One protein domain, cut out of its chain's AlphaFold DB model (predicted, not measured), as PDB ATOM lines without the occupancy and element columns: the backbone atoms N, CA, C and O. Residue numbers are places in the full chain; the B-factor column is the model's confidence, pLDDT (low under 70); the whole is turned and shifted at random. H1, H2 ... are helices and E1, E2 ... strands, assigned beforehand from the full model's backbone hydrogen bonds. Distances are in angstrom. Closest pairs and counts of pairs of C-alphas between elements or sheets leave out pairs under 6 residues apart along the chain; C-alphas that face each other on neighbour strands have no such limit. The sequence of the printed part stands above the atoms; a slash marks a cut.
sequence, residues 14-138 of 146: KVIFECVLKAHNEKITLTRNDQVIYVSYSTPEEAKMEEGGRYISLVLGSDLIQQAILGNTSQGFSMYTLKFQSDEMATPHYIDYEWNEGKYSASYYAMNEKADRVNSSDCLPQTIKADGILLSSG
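This is residues 14 to 138 of the 146 residues of an uncharacterized protein of Budvicia aquatica (UniProt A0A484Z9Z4). Two antiparallel sheets are packed partly face to face, their strands crossed at 86 degrees: a four-strand sheet E1 to E4, and a larger, twisted five-strand sheet E5 to E9. The stretch after E9 runs back beside E1, where residues 129 to 130 pair with residues 17 to 18, and ends in the short helix H1, which packs over the larger sheet near E5 and E6. The printed part has 125 residues, with nine named strands and then one named helix along the chain; the sheet orders are E1 - E2 - E3 - E4 and E5 - E6 - E7 - E8 - E9, and the class is mostly strand. The whole is compact, with a radius of gyration of the C-alphas of 14.3 A and spans of 44 by 34 by 31 A.

E1, residues 14 to 20, begins at C-alpha 14 (12.333, -22.063, 42.758) and is 17.9 A long. E2, residues 27 to 33, is 19.0 A, E3, residues 36 to 42, is 19.2 A, and E4, residues 54 to 59, is 17.1 A. E5, residues 65 to 72, begins at C-alpha 65 (27.480, -13.714, 43.273) and is 22.4 A. E6, residues 77 to 84, is 23.4 A, and E7, residues 93 to 100, is 22.6 A. E8, residues 103 to 111, is 25.5 A, E9, residues 117 to 122, is 12.5 A, and H1, residues 134 to 137, is 5.7 A, ending at C-alpha 137 (14.782, -8.333, 50.406).

E1 to E4 form a meander, each strand the antiparallel neighbour of the one before, with N 16 and O 30 at 2.8 A, N 29 and O 40 at 2.9 A, and N 39 and O 56 at 2.9 A. The closest C-alphas of E4 and E5, Leu 58 and Ile 65, are 6.5 A apart. E5 to E9 form a second meander, with N 68 and O 81 at 2.9 A, N 80 and O 97 at 2.8 A, N 96 and O 107 at 2.9 A, and N 108 and O 121 at 2.9 A. The two sheets form a sandwich, two sheets face to face, with 22 pairs of C-alphas within 10 A. H1 is on the sheet E5 to E9 at a height over the sheet of 7.2 A, only just over none of its strands, with 2 C-alphas falling on E5 and 2 on E6. Its closest C-alpha pair with E6 is Leu 135 and Tyr 80, 5.3 A. H1 is too short for an O i to N i+4 pair, and of its 1 pair of O i and N i+3, 0 are within hydrogen-bond range.

The two C-alphas farthest apart, those of Glu 50 and Gln 75, are 45.6 A apart. The printed part has no cut. The links E3 to E4 and E9 to H1 are long, with 11 residues each. The mean pLDDT of the printed part is 92.9, and residues 50 to 52 are under 70.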
ATOM      1  N   LYS A  14      13.151 -23.273  42.714       91.06
ATOM      2  CA  LYS A  14      12.333 -22.063  42.758       91.06
ATOM      3  C   LYS A  14      12.830 -21.072  41.718       91.06
ATOM      4  O   LYS A  14      13.930 -20.541  41.847       91.06
ATOM      5  N   VAL A  15      12.003 -20.773  40.718       93.62
ATOM      6  CA  VAL A  15      12.273 -19.664  39.793       93.62
ATOM      7  C   VAL A  15      12.140 -18.349  40.559       93.62
ATOM      8  O   VAL A  15      11.070 -18.030  41.078       93.62
ATOM      9  N   ILE A  16      13.239 -17.606  40.640       96.50
ATOM     10  CA  ILE A  16      13.334 -16.316  41.332       96.50
ATOM     11  C   ILE A  16      13.095 -15.166  40.360       96.50
ATOM     12  O   ILE A  16      12.468 -14.170  40.710       96.50
ATOM     13  N   PHE A  17      13.601 -15.300  39.138       97.81
ATOM     14  CA  PHE A  17      13.484 -14.293  38.097       97.81
ATOM     15  C   PHE A  17      13.521 -14.966  36.729       97.81
ATOM     16  O   PHE A  17      14.244 -15.937  36.520       97.81
ATOM     17  N   GLU A  18      12.763 -14.442  35.781       97.56
ATOM     18  CA  GLU A  18      12.774 -14.866  34.391       97.56
ATOM     19  C   GLU A  18      12.440 -13.670  33.502       97.56
ATOM     20  O   GLU A  18      11.532 -12.895  33.809       97.56
ATOM     21  N   CYS A  19      13.139 -13.534  32.378       97.94
ATOM     22  CA  CYS A  19      12.737 -12.621  31.316       97.94
ATOM     23  C   CYS A  19      13.249 -13.094  29.949       97.94
ATOM     24  O   CYS A  19      14.121 -13.958  29.857       97.94
ATOM     25  N   VAL A  20      12.723 -12.505  28.875       97.94
ATOM     26  CA  VAL A  20      13.268 -12.636  27.518       97.94
ATOM     27  C   VAL A  20      13.912 -11.315  27.121       97.94
ATOM     28  O   VAL A  20      13.252 -10.277  27.149       97.94
ATOM     29  N   LEU A  21      15.182 -11.352  26.736       97.62
ATOM     30  CA  LEU A  21      15.916 -10.200  26.232       97.62
ATOM     31  C   LEU A  21      15.394  -9.776  24.856       97.62
ATOM     32  O   LEU A  21      15.088 -10.607  24.000       97.62
ATOM     33  N   LYS A  22      15.339  -8.462  24.614       96.56
ATOM     34  CA  LYS A  22      15.029  -7.904  23.288       96.56
ATOM     35  C   LYS A  22      16.069  -8.329  22.253       96.56
ATOM     36  O   LYS A  22      15.729  -8.552  21.093       96.56
ATOM     37  N   ALA A  23      17.336  -8.415  22.658       91.19
ATOM     38  CA  ALA A  23      18.398  -8.913  21.800       91.19
ATOM     39  C   ALA A  23      18.308 -10.441  21.703       91.19
ATOM     40  O   ALA A  23      18.235 -11.137  22.712       91.19
ATOM     41  N   HIS A  24      18.317 -10.954  20.473       87.62
ATOM     42  CA  HIS A  24      18.373 -12.388  20.158       87.62
ATOM     43  C   HIS A  24      17.218 -13.254  20.699       87.62
ATOM     44  O   HIS A  24      17.242 -14.468  20.511       87.62
ATOM     45  N   ASN A  25      16.184 -12.653  21.308       93.25
ATOM     46  CA  ASN A  25      15.096 -13.362  21.994       93.25
ATOM     47  C   ASN A  25      15.611 -14.407  22.998       93.25
ATOM     48  O   ASN A  25      14.984 -15.450  23.194       93.25
ATOM     49  N   GLU A  26      16.768 -14.146  23.605       95.12
ATOM     50  CA  GLU A  26      17.356 -15.049  24.583       95.12
ATOM     51  C   GLU A  26      16.593 -14.950  25.903       95.12
ATOM     52  O   GLU A  26      16.371 -13.866  26.443       95.12
ATOM     53  N   LYS A  27      16.172 -16.097  26.424       95.94
ATOM     54  CA  LYS A  27      15.528 -16.205  27.725       95.94
ATOM     55  C   LYS A  27      16.591 -16.365  28.806       95.94
ATOM     56  O   LYS A  27      17.408 -17.276  28.713       95.94
ATOM     57  N   ILE A  28      16.518 -15.536  29.844       96.25
ATOM     58  CA  ILE A  28      17.307 -15.667  31.072       96.25
ATOM     59  C   ILE A  28      16.387 -16.158  32.187       96.25
ATOM     60  O   ILE A  28      15.293 -15.623  32.370       96.25
ATOM     61  N   THR A  29      16.826 -17.168  32.934       96.12
ATOM     62  CA  THR A  29      16.112 -17.700  34.103       96.12
ATOM     63  C   THR A  29      17.068 -17.821  35.285       96.12
ATOM     64  O   THR A  29      18.134 -18.414  35.153       96.12
ATOM     65  N   LEU A  30      16.677 -17.271  36.433       96.25
ATOM     66  CA  LEU A  30      17.332 -17.473  37.720       96.25
ATOM     67  C   LEU A  30      16.534 -18.486  38.533       96.25
ATOM     68  O   LEU A  30      15.398 -18.206  38.932       96.25
ATOM     69  N   THR A  31      17.139 -19.633  38.815       95.06
ATOM     70  CA  THR A  31      16.527 -20.701  39.611       95.06
ATOM     71  C   THR A  31      17.354 -20.945  40.861       95.06
ATOM     72  O   THR A  31      18.556 -21.176  40.776       95.06
ATOM     73  N   ARG A  32      16.715 -20.926  42.030       93.56
ATOM     74  CA  ARG A  32      17.330 -21.356  43.285       93.56
ATOM     75  C   ARG A  32      17.052 -22.832  43.521       93.56
ATOM     76  O   ARG A  32      15.896 -23.238  43.474       93.56
ATOM     77  N   ASN A  33      18.094 -23.579  43.861       93.00
ATOM     78  CA  ASN A  33      18.005 -24.908  44.452       93.00
ATOM     79  C   ASN A  33      18.890 -24.910  45.701       93.00
ATOM     80  O   ASN A  33      20.116 -24.871  45.602       93.00
ATOM     81  N   ASP A  34      18.256 -24.894  46.873       90.62
ATOM     82  CA  ASP A  34      18.940 -24.863  48.169       90.62
ATOM     83  C   ASP A  34      19.999 -23.737  48.270       90.62
ATOM     84  O   ASP A  34      19.634 -22.552  48.287       90.62
ATOM     85  N   GLN A  35      21.288 -24.099  48.308       92.00
ATOM     86  CA  GLN A  35      22.436 -23.191  48.408       92.00
ATOM     87  C   GLN A  35      23.043 -22.785  47.055       92.00
ATOM     88  O   GLN A  35      24.138 -22.223  47.019       92.00
ATOM     89  N   VAL A  36      22.362 -23.056  45.939       94.00
ATOM     90  CA  VAL A  36      22.861 -22.764  44.588       94.00
ATOM     91  C   VAL A  36      21.852 -21.922  43.811       94.00
ATOM     92  O   VAL A  36      20.649 -22.193  43.814       94.00
ATOM     93  N   ILE A  37      22.355 -20.899  43.117       95.19
ATOM     94  CA  ILE A  37      21.633 -20.137  42.100       95.19
ATOM     95  C   ILE A  37      22.128 -20.573  40.726       95.19
ATOM     96  O   ILE A  37      23.305 -20.437  40.402       95.19
ATOM     97  N   TYR A  38      21.209 -21.070  39.911       94.62
ATOM     98  CA  TYR A  38      21.439 -21.351  38.505       94.62
ATOM     99  C   TYR A  38      21.015 -20.150  37.668       94.62
ATOM    100  O   TYR A  38      19.870 -19.701  37.758       94.62
ATOM    101  N   VAL A  39      21.933 -19.648  36.843       94.94
ATOM    102  CA  VAL A  39      21.644 -18.658  35.800       94.94
ATOM    103  C   VAL A  39      21.608 -19.390  34.470       94.94
ATOM    104  O   VAL A  39      22.655 -19.807  33.981       94.94
ATOM    105  N   SER A  40      20.422 -19.552  33.894       93.44
ATOM    106  CA  SER A  40      20.227 -20.268  32.633       93.44
ATOM    107  C   SER A  40      19.892 -19.315  31.493       93.44
ATOM    108  O   SER A  40      19.098 -18.389  31.660       93.44
ATOM    109  N   TYR A  41      20.453 -19.599  30.323       92.94
ATOM    110  CA  TYR A  41      20.282 -18.890  29.064       92.94
ATOM    111  C   TYR A  41      19.753 -19.863  28.021       92.94
ATOM    112  O   TYR A  41      20.285 -20.964  27.862       92.94
ATOM    113  N   SER A  42      18.728 -19.462  27.284       93.50
ATOM    114  CA  SER A  42      18.244 -20.260  26.163       93.50
ATOM    115  C   SER A  42      17.652 -19.373  25.084       93.50
ATOM    116  O   SER A  42      16.686 -18.642  25.324       93.50
ATOM    117  N   THR A  43      18.167 -19.489  23.873       93.00
ATOM    118  CA  THR A  43      17.488 -19.014  22.672       93.00
ATOM    119  C   THR A  43      16.254 -19.879  22.369       93.00
ATOM    120  O   THR A  43      16.136 -21.011  22.856       93.00
ATOM    121  N   PRO A  44      15.317 -19.402  21.528       89.38
ATOM    122  CA  PRO A  44      14.157 -20.198  21.122       89.38
ATOM    123  C   PRO A  44      14.516 -21.490  20.371       89.38
ATOM    124  O   PRO A  44      13.684 -22.394  20.279       89.38
ATOM    125  N   GLU A  45      15.714 -21.559  19.787       88.75
ATOM    126  CA  GLU A  45      16.236 -22.746  19.107       88.75
ATOM    127  C   GLU A  45      16.791 -23.751  20.118       88.75
ATOM    128  O   GLU A  45      16.362 -24.904  20.114       88.75
ATOM    129  N   GLU A  46      17.636 -23.301  21.049       88.06
ATOM    130  CA  GLU A  46      18.174 -24.136  22.132       88.06
ATOM    131  C   GLU A  46      17.065 -24.719  23.013       88.06
ATOM    132  O   GLU A  46      17.134 -25.882  23.393       88.06
ATOM    133  N   ALA A  47      15.989 -23.967  23.268       83.88
ATOM    134  CA  ALA A  47      14.845 -24.439  24.050       83.88
ATOM    135  C   ALA A  47      14.102 -25.642  23.426       83.88
ATOM    136  O   ALA A  47      13.270 -26.261  24.089       83.88
ATOM    137  N   LYS A  48      14.361 -25.965  22.151       84.88
ATOM    138  CA  LYS A  48      13.795 -27.134  21.453       84.88
ATOM    139  C   LYS A  48      14.743 -28.337  21.440       84.88
ATOM    140  O   LYS A  48      14.352 -29.395  20.949       84.88
ATOM    141  N   MET A  49      15.978 -28.175  21.912       83.19
ATOM    142  CA  MET A  49      17.006 -29.215  21.924       83.19
ATOM    143  C   MET A  49      16.955 -30.019  23.227       83.19
ATOM    144  O   MET A  49      16.570 -29.500  24.270       83.19
ATOM    145  N   GLU A  50      17.365 -31.287  23.171       68.06
ATOM    146  CA  GLU A  50      17.336 -32.196  24.327       68.06
ATOM    147  C   GLU A  50      18.345 -31.797  25.420       68.06
ATOM    148  O   GLU A  50      18.011 -31.819  26.599       68.06
ATOM    149  N   GLU A  51      19.536 -31.332  25.030       67.12
ATOM    150  CA  GLU A  51      20.553 -30.764  25.936       67.12
ATOM    151  C   GLU A  51      20.323 -29.265  26.243       67.12
ATOM    152  O   GLU A  51      21.186 -28.608  26.812       67.12
ATOM    153  N   GLY A  52      19.185 -28.706  25.817       59.56
ATOM    154  CA  GLY A  52      18.998 -27.289  25.507       59.56
ATOM    155  C   GLY A  52      19.440 -26.257  26.551       59.56
ATOM    156  O   GLY A  52      19.000 -26.273  27.699       59.56
ATOM    157  N   GLY A  53      20.203 -25.265  26.075       79.56
ATOM    158  CA  GLY A  53      20.560 -24.040  26.790       79.56
ATOM    159  C   GLY A  53      21.958 -24.057  27.408       79.56
ATOM    160  O   GLY A  53      22.704 -25.028  27.330       79.56
ATOM    161  N   ARG A  54      22.324 -22.935  28.023       88.88
ATOM    162  CA  ARG A  54      23.591 -22.730  28.737       88.88
ATOM    163  C   ARG A  54      23.258 -22.362  30.172       88.88
ATOM    164  O   ARG A  54      22.293 -21.634  30.387       88.88
ATOM    165  N   TYR A  55      24.025 -22.816  31.152       89.88
ATOM    166  CA  TYR A  55      23.789 -22.426  32.540       89.88
ATOM    167  C   TYR A  55      25.085 -22.249  33.320       89.88
ATOM    168  O   TYR A  55      26.111 -22.830  32.987       89.88
ATOM    169  N   ILE A  56      25.004 -21.445  34.373       92.00
ATOM    170  CA  ILE A  56      26.076 -21.202  35.335       92.00
ATOM    171  C   ILE A  56      25.526 -21.538  36.717       92.00
ATOM    172  O   ILE A  56      24.381 -21.202  37.017       92.00
ATOM    173  N   SER A  57      26.332 -22.194  37.549       93.00
ATOM    174  CA  SER A  57      25.973 -22.540  38.929       93.00
ATOM    175  C   SER A  57      26.754 -21.659  39.899       93.00
ATOM    176  O   SER A  57      27.981 -21.642  39.859       93.00
ATOM    177  N   LEU A  58      26.053 -20.939  40.769       93.38
ATOM    178  CA  LEU A  58      26.635 -19.974  41.700       93.38
ATOM    179  C   LEU A  58      26.276 -20.372  43.130       93.38
ATOM    180  O   LEU A  58      25.101 -20.407  43.495       93.38
ATOM    181  N   VAL A  59      27.282 -20.683  43.943       93.75
ATOM    182  CA  VAL A  59      27.075 -21.072  45.345       93.75
ATOM    183  C   VAL A  59      26.797 -19.825  46.186       93.75
ATOM    184  O   VAL A  59      27.537 -18.839  46.113       93.75
ATOM    185  N   LEU A  60      25.737 -19.860  46.992       92.44
ATOM    186  CA  LEU A  60      25.399 -18.789  47.930       92.44
ATOM    187  C   LEU A  60      26.532 -18.566  48.943       92.44
ATOM    188  O   LEU A  60      27.202 -19.506  49.366       92.44
ATOM    189  N   GLY A  61      26.754 -17.312  49.331       89.88
ATOM    190  CA  GLY A  61      27.859 -16.922  50.213       89.88
ATOM    191  C   GLY A  61      29.249 -16.877  49.561       89.88
ATOM    192  O   GLY A  61      30.204 -16.513  50.246       89.88
ATOM    193  N   SER A  62      29.385 -17.218  48.273       91.31
ATOM    194  CA  SER A  62      30.623 -16.986  47.510       91.31
ATOM    195  C   SER A  62      30.748 -15.530  47.045       91.31
ATOM    196  O   SER A  62      29.781 -14.772  47.068       91.31
ATOM    197  N   ASP A  63      31.939 -15.137  46.599       90.56
ATOM    198  CA  ASP A  63      32.215 -13.845  45.953       90.56
ATOM    199  C   ASP A  63      31.810 -13.806  44.466       90.56
ATOM    200  O   ASP A  63      31.777 -12.736  43.854       90.56
ATOM    201  N   LEU A  64      31.441 -14.960  43.902       93.62
ATOM    202  CA  LEU A  64      30.980 -15.130  42.523       93.62
ATOM    203  C   LEU A  64      29.574 -14.574  42.278       93.62
ATOM    204  O   LEU A  64      29.159 -14.434  41.129       93.62
ATOM    205  N   ILE A  65      28.825 -14.278  43.340       96.56
ATOM    206  CA  ILE A  65      27.480 -13.714  43.273       96.56
ATOM    207  C   ILE A  65      27.314 -12.657  44.361       96.56
ATOM    208  O   ILE A  65      27.655 -12.873  45.519       96.56
ATOM    209  N   GLN A  66      26.796 -11.496  43.987       97.56
ATOM    210  CA  GLN A  66      26.519 -10.399  44.908       97.56
ATOM    211  C   GLN A  66      25.218  -9.722  44.498       97.56
ATOM    212  O   GLN A  66      24.836  -9.767  43.328       97.56
ATOM    213  N   GLN A  67      24.554  -9.050  45.427       97.75
ATOM    214  CA  GLN A  67      23.327  -8.313  45.140       97.75
ATOM    215  C   GLN A  67      23.342  -6.912  45.738       97.75
ATOM    216  O   GLN A  67      24.102  -6.629  46.654       97.75
ATOM    217  N   ALA A  68      22.494  -6.036  45.222       97.44
ATOM    218  CA  ALA A  68      22.218  -4.746  45.827       97.44
ATOM    219  C   ALA A  68      20.736  -4.426  45.676       97.44
ATOM    220  O   ALA A  68      20.132  -4.714  44.640       97.44
ATOM    221  N   ILE A  69      20.165  -3.791  46.695       95.88
ATOM    222  CA  ILE A  69      18.801  -3.268  46.657       95.88
ATOM    223  C   ILE A  69      18.863  -1.777  46.940       95.88
ATOM    224  O   ILE A  69      19.416  -1.343  47.950       95.88
ATOM    225  N   LEU A  70      18.292  -0.984  46.041       94.19
ATOM    226  CA  LEU A  70      18.249   0.467  46.144       94.19
ATOM    227  C   LEU A  70      16.808   0.965  46.086       94.19
ATOM    228  O   LEU A  70      15.976   0.450  45.340       94.19
ATOM    229  N   GLY A  71      16.535   2.027  46.838       90.12
ATOM    230  CA  GLY A  71      15.208   2.629  46.899       90.12
ATOM    231  C   GLY A  71      14.216   1.827  47.741       90.12
ATOM    232  O   GLY A  71      14.574   0.955  48.530       90.12
ATOM    233  N   ASN A  72      12.948   2.200  47.618       83.81
ATOM    234  CA  ASN A  72      11.826   1.563  48.287       83.81
ATOM    235  C   ASN A  72      10.554   1.843  47.478       83.81
ATOM    236  O   ASN A  72      10.251   2.995  47.169       83.81
ATOM    237  N   THR A  73       9.755   0.814  47.200       80.12
ATOM    238  CA  THR A  73       8.494   0.945  46.448       80.12
ATOM    239  C   THR A  73       7.531   1.991  47.030       80.12
ATOM    240  O   THR A  73       6.819   2.655  46.279       80.12
ATOM    241  N   SER A  74       7.548   2.232  48.346       83.06
ATOM    242  CA  SER A  74       6.772   3.314  48.984       83.06
ATOM    243  C   SER A  74       7.180   4.731  48.551       83.06
ATOM    244  O   SER A  74       6.387   5.659  48.688       83.06
ATOM    245  N   GLN A  75       8.386   4.899  48.006       86.00
ATOM    246  CA  GLN A  75       8.931   6.157  47.484       86.00
ATOM    247  C   GLN A  75       8.770   6.290  45.961       86.00
ATOM    248  O   GLN A  75       9.293   7.231  45.373       86.00
ATOM    249  N   GLY A  76       8.060   5.361  45.312       90.00
ATOM    250  CA  GLY A  76       7.840   5.384  43.862       90.00
ATOM    251  C   GLY A  76       8.932   4.696  43.037       90.00
ATOM    252  O   GLY A  76       8.759   4.559  41.831       90.00
ATOM    253  N   PHE A  77      10.003   4.199  43.668       94.44
ATOM    254  CA  PHE A  77      11.112   3.534  42.983       94.44
ATOM    255  C   PHE A  77      11.779   2.462  43.851       94.44
ATOM    256  O   PHE A  77      12.088   2.715  45.012       94.44
ATOM    257  N   SER A  78      12.060   1.292  43.279       96.06
ATOM    258  CA  SER A  78      12.870   0.235  43.894       96.06
ATOM    259  C   SER A  78      13.656  -0.490  42.810       96.06
ATOM    260  O   SER A  78      13.108  -0.758  41.743       96.06
ATOM    261  N   MET A  79      14.901  -0.855  43.085       96.62
ATOM    262  CA  MET A  79      15.763  -1.569  42.151       96.62
ATOM    263  C   MET A  79      16.518  -2.673  42.873       96.62
ATOM    264  O   MET A  79      17.034  -2.472  43.967       96.62
ATOM    265  N   TYR A  80      16.581  -3.827  42.232       97.75
ATOM    266  CA  TYR A  80      17.411  -4.958  42.590       97.75
ATOM    267  C   TYR A  80      18.458  -5.143  41.495       97.75
ATOM    268  O   TYR A  80      18.112  -5.200  40.315       97.75
ATOM    269  N   THR A  81      19.716  -5.287  41.886       98.12
ATOM    270  CA  THR A  81      20.804  -5.652  40.982       98.12
ATOM    271  C   THR A  81      21.424  -6.948  41.471       98.12
ATOM    272  O   THR A  81      21.824  -7.044  42.628       98.12
ATOM    273  N   LEU A  82      21.554  -7.931  40.583       98.06
ATOM    274  CA  LEU A  82      22.376  -9.119  40.794       98.06
ATOM    275  C   LEU A  82      23.648  -8.983  39.971       98.06
ATOM    276  O   LEU A  82      23.561  -8.811  38.760       98.06
ATOM    277  N   LYS A  83      24.806  -9.121  40.606       97.50
ATOM    278  CA  LYS A  83      26.108  -9.270  39.957       97.50
ATOM    279  C   LYS A  83      26.534 -10.718  40.076       97.50
ATOM    280  O   LYS A  83      26.429 -11.305  41.151       97.50
ATOM    281  N   PHE A  84      27.067 -11.275  39.003       96.31
ATOM    282  CA  PHE A  84      27.665 -12.596  39.044       96.31
ATOM    283  C   PHE A  84      28.811 -12.742  38.055       96.31
ATOM    284  O   PHE A  84      28.854 -12.092  37.009       96.31
ATOM    285  N   GLN A  85      29.750 -13.609  38.401       94.38
ATOM    286  CA  GLN A  85      30.885 -13.963  37.566       94.38
ATOM    287  C   GLN A  85      31.305 -15.393  37.896       94.38
ATOM    288  O   GLN A  85      31.238 -15.804  39.046       94.38
ATOM    289  N   SER A  86      31.745 -16.148  36.898       89.88
ATOM    290  CA  SER A  86      32.404 -17.442  37.094       89.88
ATOM    291  C   SER A  86      33.738 -17.450  36.358       89.88
ATOM    292  O   SER A  86      33.982 -16.580  35.521       89.88
ATOM    293  N   ASP A  87      34.577 -18.445  36.631       85.94
ATOM    294  CA  ASP A  87      35.885 -18.598  35.981       85.94
ATOM    295  C   ASP A  87      35.784 -18.767  34.453       85.94
ATOM    296  O   ASP A  87      36.733 -18.489  33.722       85.94
ATOM    297  N   GLU A  88      34.620 -19.186  33.952       85.00
ATOM    298  CA  GLU A  88      34.337 -19.334  32.520       85.00
ATOM    299  C   GLU A  88      33.931 -18.007  31.848       85.00
ATOM    300  O   GLU A  88      33.760 -17.941  30.629       85.00
ATOM    301  N   MET A  89      33.775 -16.931  32.626       88.62
ATOM    302  CA  MET A  89      33.329 -15.621  32.155       88.62
ATOM    303  C   MET A  89      34.474 -14.613  32.169       88.62
ATOM    304  O   MET A  89      35.103 -14.362  33.195       88.62
ATOM    305  N   ALA A  90      34.685 -13.950  31.033       89.44
ATOM    306  CA  ALA A  90      35.733 -12.939  30.897       89.44
ATOM    307  C   ALA A  90      35.503 -11.694  31.775       89.44
ATOM    308  O   ALA A  90      36.452 -11.012  32.149       89.44
ATOM    309  N   THR A  91      34.245 -11.377  32.079       93.81
ATOM    310  CA  THR A  91      33.828 -10.167  32.799       93.81
ATOM    311  C   THR A  91      32.660 -10.473  33.735       93.81
ATOM    312  O   THR A  91      31.945 -11.441  33.483       93.81
ATOM    313  N   PRO A  92      32.399  -9.652  34.770       95.69
ATOM    314  CA  PRO A  92      31.193  -9.769  35.583       95.69
ATOM    315  C   PRO A  92      29.946  -9.345  34.806       95.69
ATOM    316  O   PRO A  92      29.966  -8.393  34.017       95.69
ATOM    317  N   HIS A  93      28.855 -10.065  35.040       97.06
ATOM    318  CA  HIS A  93      27.551  -9.839  34.433       97.06
ATOM    319  C   HIS A  93      26.547  -9.387  35.483       97.06
ATOM    320  O   HIS A  93      26.716  -9.627  36.679       97.06
ATOM    321  N   TYR A  94      25.509  -8.709  35.012       97.94
ATOM    322  CA  TYR A  94      24.541  -8.021  35.839       97.94
ATOM    323  C   TYR A  94      23.128  -8.249  35.319       97.94
ATOM    324  O   TYR A  94      22.895  -8.266  34.108       97.94
ATOM    325  N   ILE A  95      22.189  -8.386  36.249       98.00
ATOM    326  CA  ILE A  95      20.752  -8.293  36.001       98.00
ATOM    327  C   ILE A  95      20.224  -7.167  36.880       98.00
ATOM    328  O   ILE A  95      20.266  -7.282  38.104       98.00
ATOM    329  N   ASP A  96      19.715  -6.107  36.257       97.88
ATOM    330  CA  ASP A  96      18.948  -5.067  36.944       97.88
ATOM    331  C   ASP A  96      17.458  -5.409  36.801       97.88
ATOM    332  O   ASP A  96      16.988  -5.685  35.697       97.88
ATOM    333  N   TYR A  97      16.709  -5.379  37.901       98.00
ATOM    334  CA  TYR A  97      15.252  -5.459  37.944       98.00
ATOM    335  C   TYR A  97      14.733  -4.277  38.747       98.00
ATOM    336  O   TYR A  97      15.108  -4.087  39.901       98.00
ATOM    337  N   GLU A  98      13.862  -3.477  38.153       96.81
ATOM    338  CA  GLU A  98      13.345  -2.269  38.774       96.81
ATOM    339  C   GLU A  98      11.824  -2.207  38.728       96.81
ATOM    340  O   GLU A  98      11.150  -2.736  37.837       96.81
ATOM    341  N   TRP A  99      11.294  -1.492  39.710       96.00
ATOM    342  CA  TRP A  99       9.947  -0.970  39.716       96.00
ATOM    343  C   TRP A  99      10.006   0.547  39.842       96.00
ATOM    344  O   TRP A  99      10.639   1.076  40.757       96.00
ATOM    345  N   ASN A 100       9.316   1.239  38.943       94.50
ATOM    346  CA  ASN A 100       9.233   2.691  38.919       94.50
ATOM    347  C   ASN A 100       7.794   3.109  38.589       94.50
ATOM    348  O   ASN A 100       7.281   2.776  37.518       94.50
ATOM    349  N   GLU A 101       7.124   3.774  39.533       91.25
ATOM    350  CA  GLU A 101       5.759   4.308  39.389       91.25
ATOM    351  C   GLU A 101       4.754   3.326  38.744       91.25
ATOM    352  O   GLU A 101       3.996   3.659  37.831       91.25
ATOM    353  N   GLY A 102       4.744   2.072  39.205       89.56
ATOM    354  CA  GLY A 102       3.815   1.047  38.715       89.56
ATOM    355  C   GLY A 102       4.299   0.265  37.491       89.56
ATOM    356  O   GLY A 102       3.587  -0.627  37.032       89.56
ATOM    357  N   LYS A 103       5.493   0.558  36.966       94.19
ATOM    358  CA  LYS A 103       6.074  -0.136  35.809       94.19
ATOM    359  C   LYS A 103       7.278  -0.962  36.222       94.19
ATOM    360  O   LYS A 103       8.174  -0.462  36.891       94.19
ATOM    361  N   TYR A 104       7.290  -2.211  35.776       95.69
ATOM    362  CA  TYR A 104       8.433  -3.100  35.929       95.69
ATOM    363  C   TYR A 104       9.315  -3.050  34.689       95.69
ATOM    364  O   TYR A 104       8.817  -3.050  33.558       95.69
ATOM    365  N   SER A 105      10.619  -3.039  34.912       97.50
ATOM    366  CA  SER A 105      11.631  -3.080  33.868       97.50
ATOM    367  C   SER A 105      12.792  -3.951  34.343       97.50
ATOM    368  O   SER A 105      12.977  -4.160  35.541       97.50
ATOM    369  N   ALA A 106      13.513  -4.549  33.404       98.31
ATOM    370  CA  ALA A 106      14.703  -5.316  33.717       98.31
ATOM    371  C   ALA A 106      15.676  -5.268  32.545       98.31
ATOM    372  O   ALA A 106      15.264  -5.112  31.393       98.31
ATOM    373  N   SER A 107      16.961  -5.422  32.835       97.88
ATOM    374  CA  SER A 107      18.011  -5.472  31.825       97.88
ATOM    375  C   SER A 107      19.129  -6.408  32.246       97.88
ATOM    376  O   SER A 107      19.328  -6.682  33.427       97.88
ATOM    377  N   TYR A 108      19.856  -6.890  31.251       97.81
ATOM    378  CA  TYR A 108      21.053  -7.690  31.416       97.81
ATOM    379  C   TYR A 108      22.220  -7.002  30.721       97.81
ATOM    380  O   TYR A 108      22.059  -6.490  29.613       97.81
ATOM    381  N   TYR A 109      23.389  -6.998  31.350       97.25
ATOM    382  CA  TYR A 109      24.609  -6.436  30.775       97.25
ATOM    383  C   TYR A 109      25.851  -7.067  31.401       97.25
ATOM    384  O   TYR A 109      25.793  -7.693  32.456       97.25
ATOM    385  N   ALA A 110      26.996  -6.873  30.759       96.62
ATOM    386  CA  ALA A 110      28.307  -7.139  31.333       96.62
ATOM    387  C   ALA A 110      29.066  -5.822  31.535       96.62
ATOM    388  O   ALA A 110      28.746  -4.811  30.906       96.62
ATOM    389  N   MET A 111      30.067  -5.820  32.411       96.25
ATOM    390  CA  MET A 111      30.943  -4.663  32.629       96.25
ATOM    391  C   MET A 111      32.357  -4.998  32.175       96.25
ATOM    392  O   MET A 111      32.952  -5.952  32.670       96.25
ATOM    393  N   ASN A 112      32.905  -4.226  31.237       93.06
ATOM    394  CA  ASN A 112      34.282  -4.428  30.783       93.06
ATOM    395  C   ASN A 112      35.310  -3.924  31.824       93.06
ATOM    396  O   ASN A 112      34.958  -3.292  32.821       93.06
ATOM    397  N   GLU A 113      36.603  -4.144  31.568       90.19
ATOM    398  CA  GLU A 113      37.705  -3.706  32.450       90.19
ATOM    399  C   GLU A 113      37.772  -2.183  32.670       90.19
ATOM    400  O   GLU A 113      38.405  -1.716  33.614       90.19
ATOM    401  N   LYS A 114      37.123  -1.393  31.808       93.75
ATOM    402  CA  LYS A 114      37.046   0.073  31.900       93.75
ATOM    403  C   LYS A 114      35.805   0.558  32.653       93.75
ATOM    404  O   LYS A 114      35.584   1.762  32.720       93.75
ATOM    405  N   ALA A 115      35.023  -0.363  33.216       90.50
ATOM    406  CA  ALA A 115      33.734  -0.101  33.843       90.50
ATOM    407  C   ALA A 115      32.667   0.473  32.887       90.50
ATOM    408  O   ALA A 115      31.736   1.142  33.331       90.50
ATOM    409  N   ASP A 116      32.753   0.168  31.588       94.38
ATOM    410  CA  ASP A 116      31.666   0.445  30.648       94.38
ATOM    411  C   ASP A 116      30.701  -0.745  30.569       94.38
ATOM    412  O   ASP A 116      31.124  -1.908  30.513       94.38
ATOM    413  N   ARG A 117      29.399  -0.446  30.472       94.94
ATOM    414  CA  ARG A 117      28.370  -1.444  30.151       94.94
ATOM    415  C   ARG A 117      28.564  -1.942  28.716       94.94
ATOM    416  O   ARG A 117      28.553  -1.158  27.769       94.94
ATOM    417  N   VAL A 118      28.680  -3.255  28.552       94.75
ATOM    418  CA  VAL A 118      28.785  -3.955  27.264       94.75
ATOM    419  C   VAL A 118      27.760  -5.088  27.198       94.75
ATOM    420  O   VAL A 118      27.237  -5.513  28.225       94.75
ATOM    421  N   ASN A 119      27.444  -5.571  25.991       92.50
ATOM    422  CA  ASN A 119      26.461  -6.645  25.767       92.50
ATOM    423  C   ASN A 119      25.109  -6.396  26.468       92.50
ATOM    424  O   ASN A 119      24.484  -7.321  26.981       92.50
ATOM    425  N   SER A 120      24.685  -5.130  26.515       95.75
ATOM    426  CA  SER A 120      23.472  -4.708  27.214       95.75
ATOM    427  C   SER A 120      22.214  -5.038  26.413       95.75
ATOM    428  O   SER A 120      22.152  -4.786  25.205       95.75
ATOM    429  N   SER A 121      21.190  -5.553  27.085       97.88
ATOM    430  CA  SER A 121      19.865  -5.756  26.512       97.88
ATOM    431  C   SER A 121      18.775  -5.623  27.566       97.88
ATOM    432  O   SER A 121      18.862  -6.210  28.643       97.88
ATOM    433  N   ASP A 122      17.711  -4.895  27.235       98.12
ATOM    434  CA  ASP A 122      16.520  -4.860  28.078       98.12
ATOM    435  C   ASP A 122      15.707  -6.145  27.918       98.12
ATOM    436  O   ASP A 122      15.605  -6.713  26.824       98.12
ATOM    437  N   CYS A 123      15.001  -6.522  28.974       98.19
ATOM    438  CA  CYS A 123      13.942  -7.510  28.911       98.19
ATOM    439  C   CYS A 123      12.705  -6.957  28.176       98.19
ATOM    440  O   CYS A 123      12.368  -5.770  28.236       98.19
ATOM    441  N   LEU A 124      11.966  -7.847  27.515       97.88
ATOM    442  CA  LEU A 124      10.609  -7.591  27.048       97.88
ATOM    443  C   LEU A 124       9.677  -7.487  28.270       97.88
ATOM    444  O   LEU A 124       9.538  -8.484  28.986       97.88
ATOM    445  N   PRO A 125       9.007  -6.341  28.515       95.50
ATOM    446  CA  PRO A 125       8.270  -6.108  29.762       95.50
ATOM    447  C   PRO A 125       7.240  -7.190  30.107       95.50
ATOM    448  O   PRO A 125       7.136  -7.610  31.253       95.50
ATOM    449  N   GLN A 126       6.522  -7.707  29.109       96.19
ATOM    450  CA  GLN A 126       5.493  -8.738  29.276       96.19
ATOM    451  C   GLN A 126       6.036 -10.128  29.644       96.19
ATOM    452  O   GLN A 126       5.259 -11.035  29.927       96.19
ATOM    453  N   THR A 127       7.354 -10.318  29.580       96.81
ATOM    454  CA  THR A 127       8.014 -11.599  29.873       96.81
ATOM    455  C   THR A 127       8.661 -11.630  31.250       96.81
ATOM    456  O   THR A 127       9.069 -12.700  31.688       96.81
ATOM    457  N   ILE A 128       8.739 -10.478  31.925       97.75
ATOM    458  CA  ILE A 128       9.358 -10.356  33.242       97.75
ATOM    459  C   ILE A 128       8.476 -11.067  34.269       97.75
ATOM    460  O   ILE A 128       7.316 -10.707  34.477       97.75
ATOM    461  N   LYS A 129       9.052 -12.061  34.939       96.88
ATOM    462  CA  LYS A 129       8.501 -12.695  36.136       96.88
ATOM    463  C   LYS A 129       9.562 -12.615  37.216       96.88
ATOM    464  O   LYS A 129      10.712 -12.949  36.962       96.88
ATOM    465  N   ALA A 130       9.180 -12.197  38.409       96.50
ATOM    466  CA  ALA A 130      10.091 -12.104  39.536       96.50
ATOM    467  C   ALA A 130       9.378 -12.513  40.822       96.50
ATOM    468  O   ALA A 130       8.162 -12.345  40.947       96.50
ATOM    469  N   ASP A 131      10.141 -13.038  41.773       93.56
ATOM    470  CA  ASP A 131       9.686 -13.234  43.141       93.56
ATOM    471  C   ASP A 131       9.293 -11.879  43.752       93.56
ATOM    472  O   ASP A 131      10.012 -10.886  43.622       93.56
ATOM    473  N   GLY A 132       8.147 -11.830  44.434       86.31
ATOM    474  CA  GLY A 132       7.569 -10.588  44.951       86.31
ATOM    475  C   GLY A 132       8.425  -9.899  46.017       86.31
ATOM    476  O   GLY A 132       8.232  -8.714  46.281       86.31
ATOM    477  N   ILE A 133       9.376 -10.621  46.615       91.69
ATOM    478  CA  ILE A 133      10.314 -10.080  47.609       91.69
ATOM    479  C   ILE A 133      11.626  -9.574  47.003       91.69
ATOM    480  O   ILE A 133      12.416  -8.964  47.719       91.69
ATOM    481  N   LEU A 134      11.882  -9.795  45.708       94.75
ATOM    482  CA  LEU A 134      13.196  -9.525  45.114       94.75
ATOM    483  C   LEU A 134      13.593  -8.046  45.243       94.75
ATOM    484  O   LEU A 134      14.719  -7.730  45.606       94.75
ATOM    485  N   LEU A 135      12.631  -7.139  45.045       95.19
ATOM    486  CA  LEU A 135      12.837  -5.691  45.161       95.19
ATOM    487  C   LEU A 135      12.931  -5.172  46.601       95.19
ATOM    488  O   LEU A 135      13.286  -4.012  46.782       95.19
ATOM    489  N   SER A 136      12.567  -5.972  47.609       92.88
ATOM    490  CA  SER A 136      12.534  -5.538  49.013       92.88
ATOM    491  C   SER A 136      13.576  -6.224  49.891       92.88
ATOM    492  O   SER A 136      14.037  -5.625  50.856       92.88
ATOM    493  N   SER A 137      13.909  -7.479  49.589       93.75
ATOM    494  CA  SER A 137      14.782  -8.333  50.406       93.75
ATOM    495  C   SER A 137      15.824  -9.101  49.590       93.75
ATOM    496  O   SER A 137      16.694  -9.736  50.179       93.75
ATOM    497  N   GLY A 138      15.748  -9.066  48.255       95.12
ATOM    498  CA  GLY A 138      16.696  -9.765  47.396       95.12
ATOM    499  C   GLY A 138      16.577 -11.284  47.519       95.12
ATOM    500  O   GLY A 138      15.509 -11.828  47.815       95.12
TER     501      GLY A 138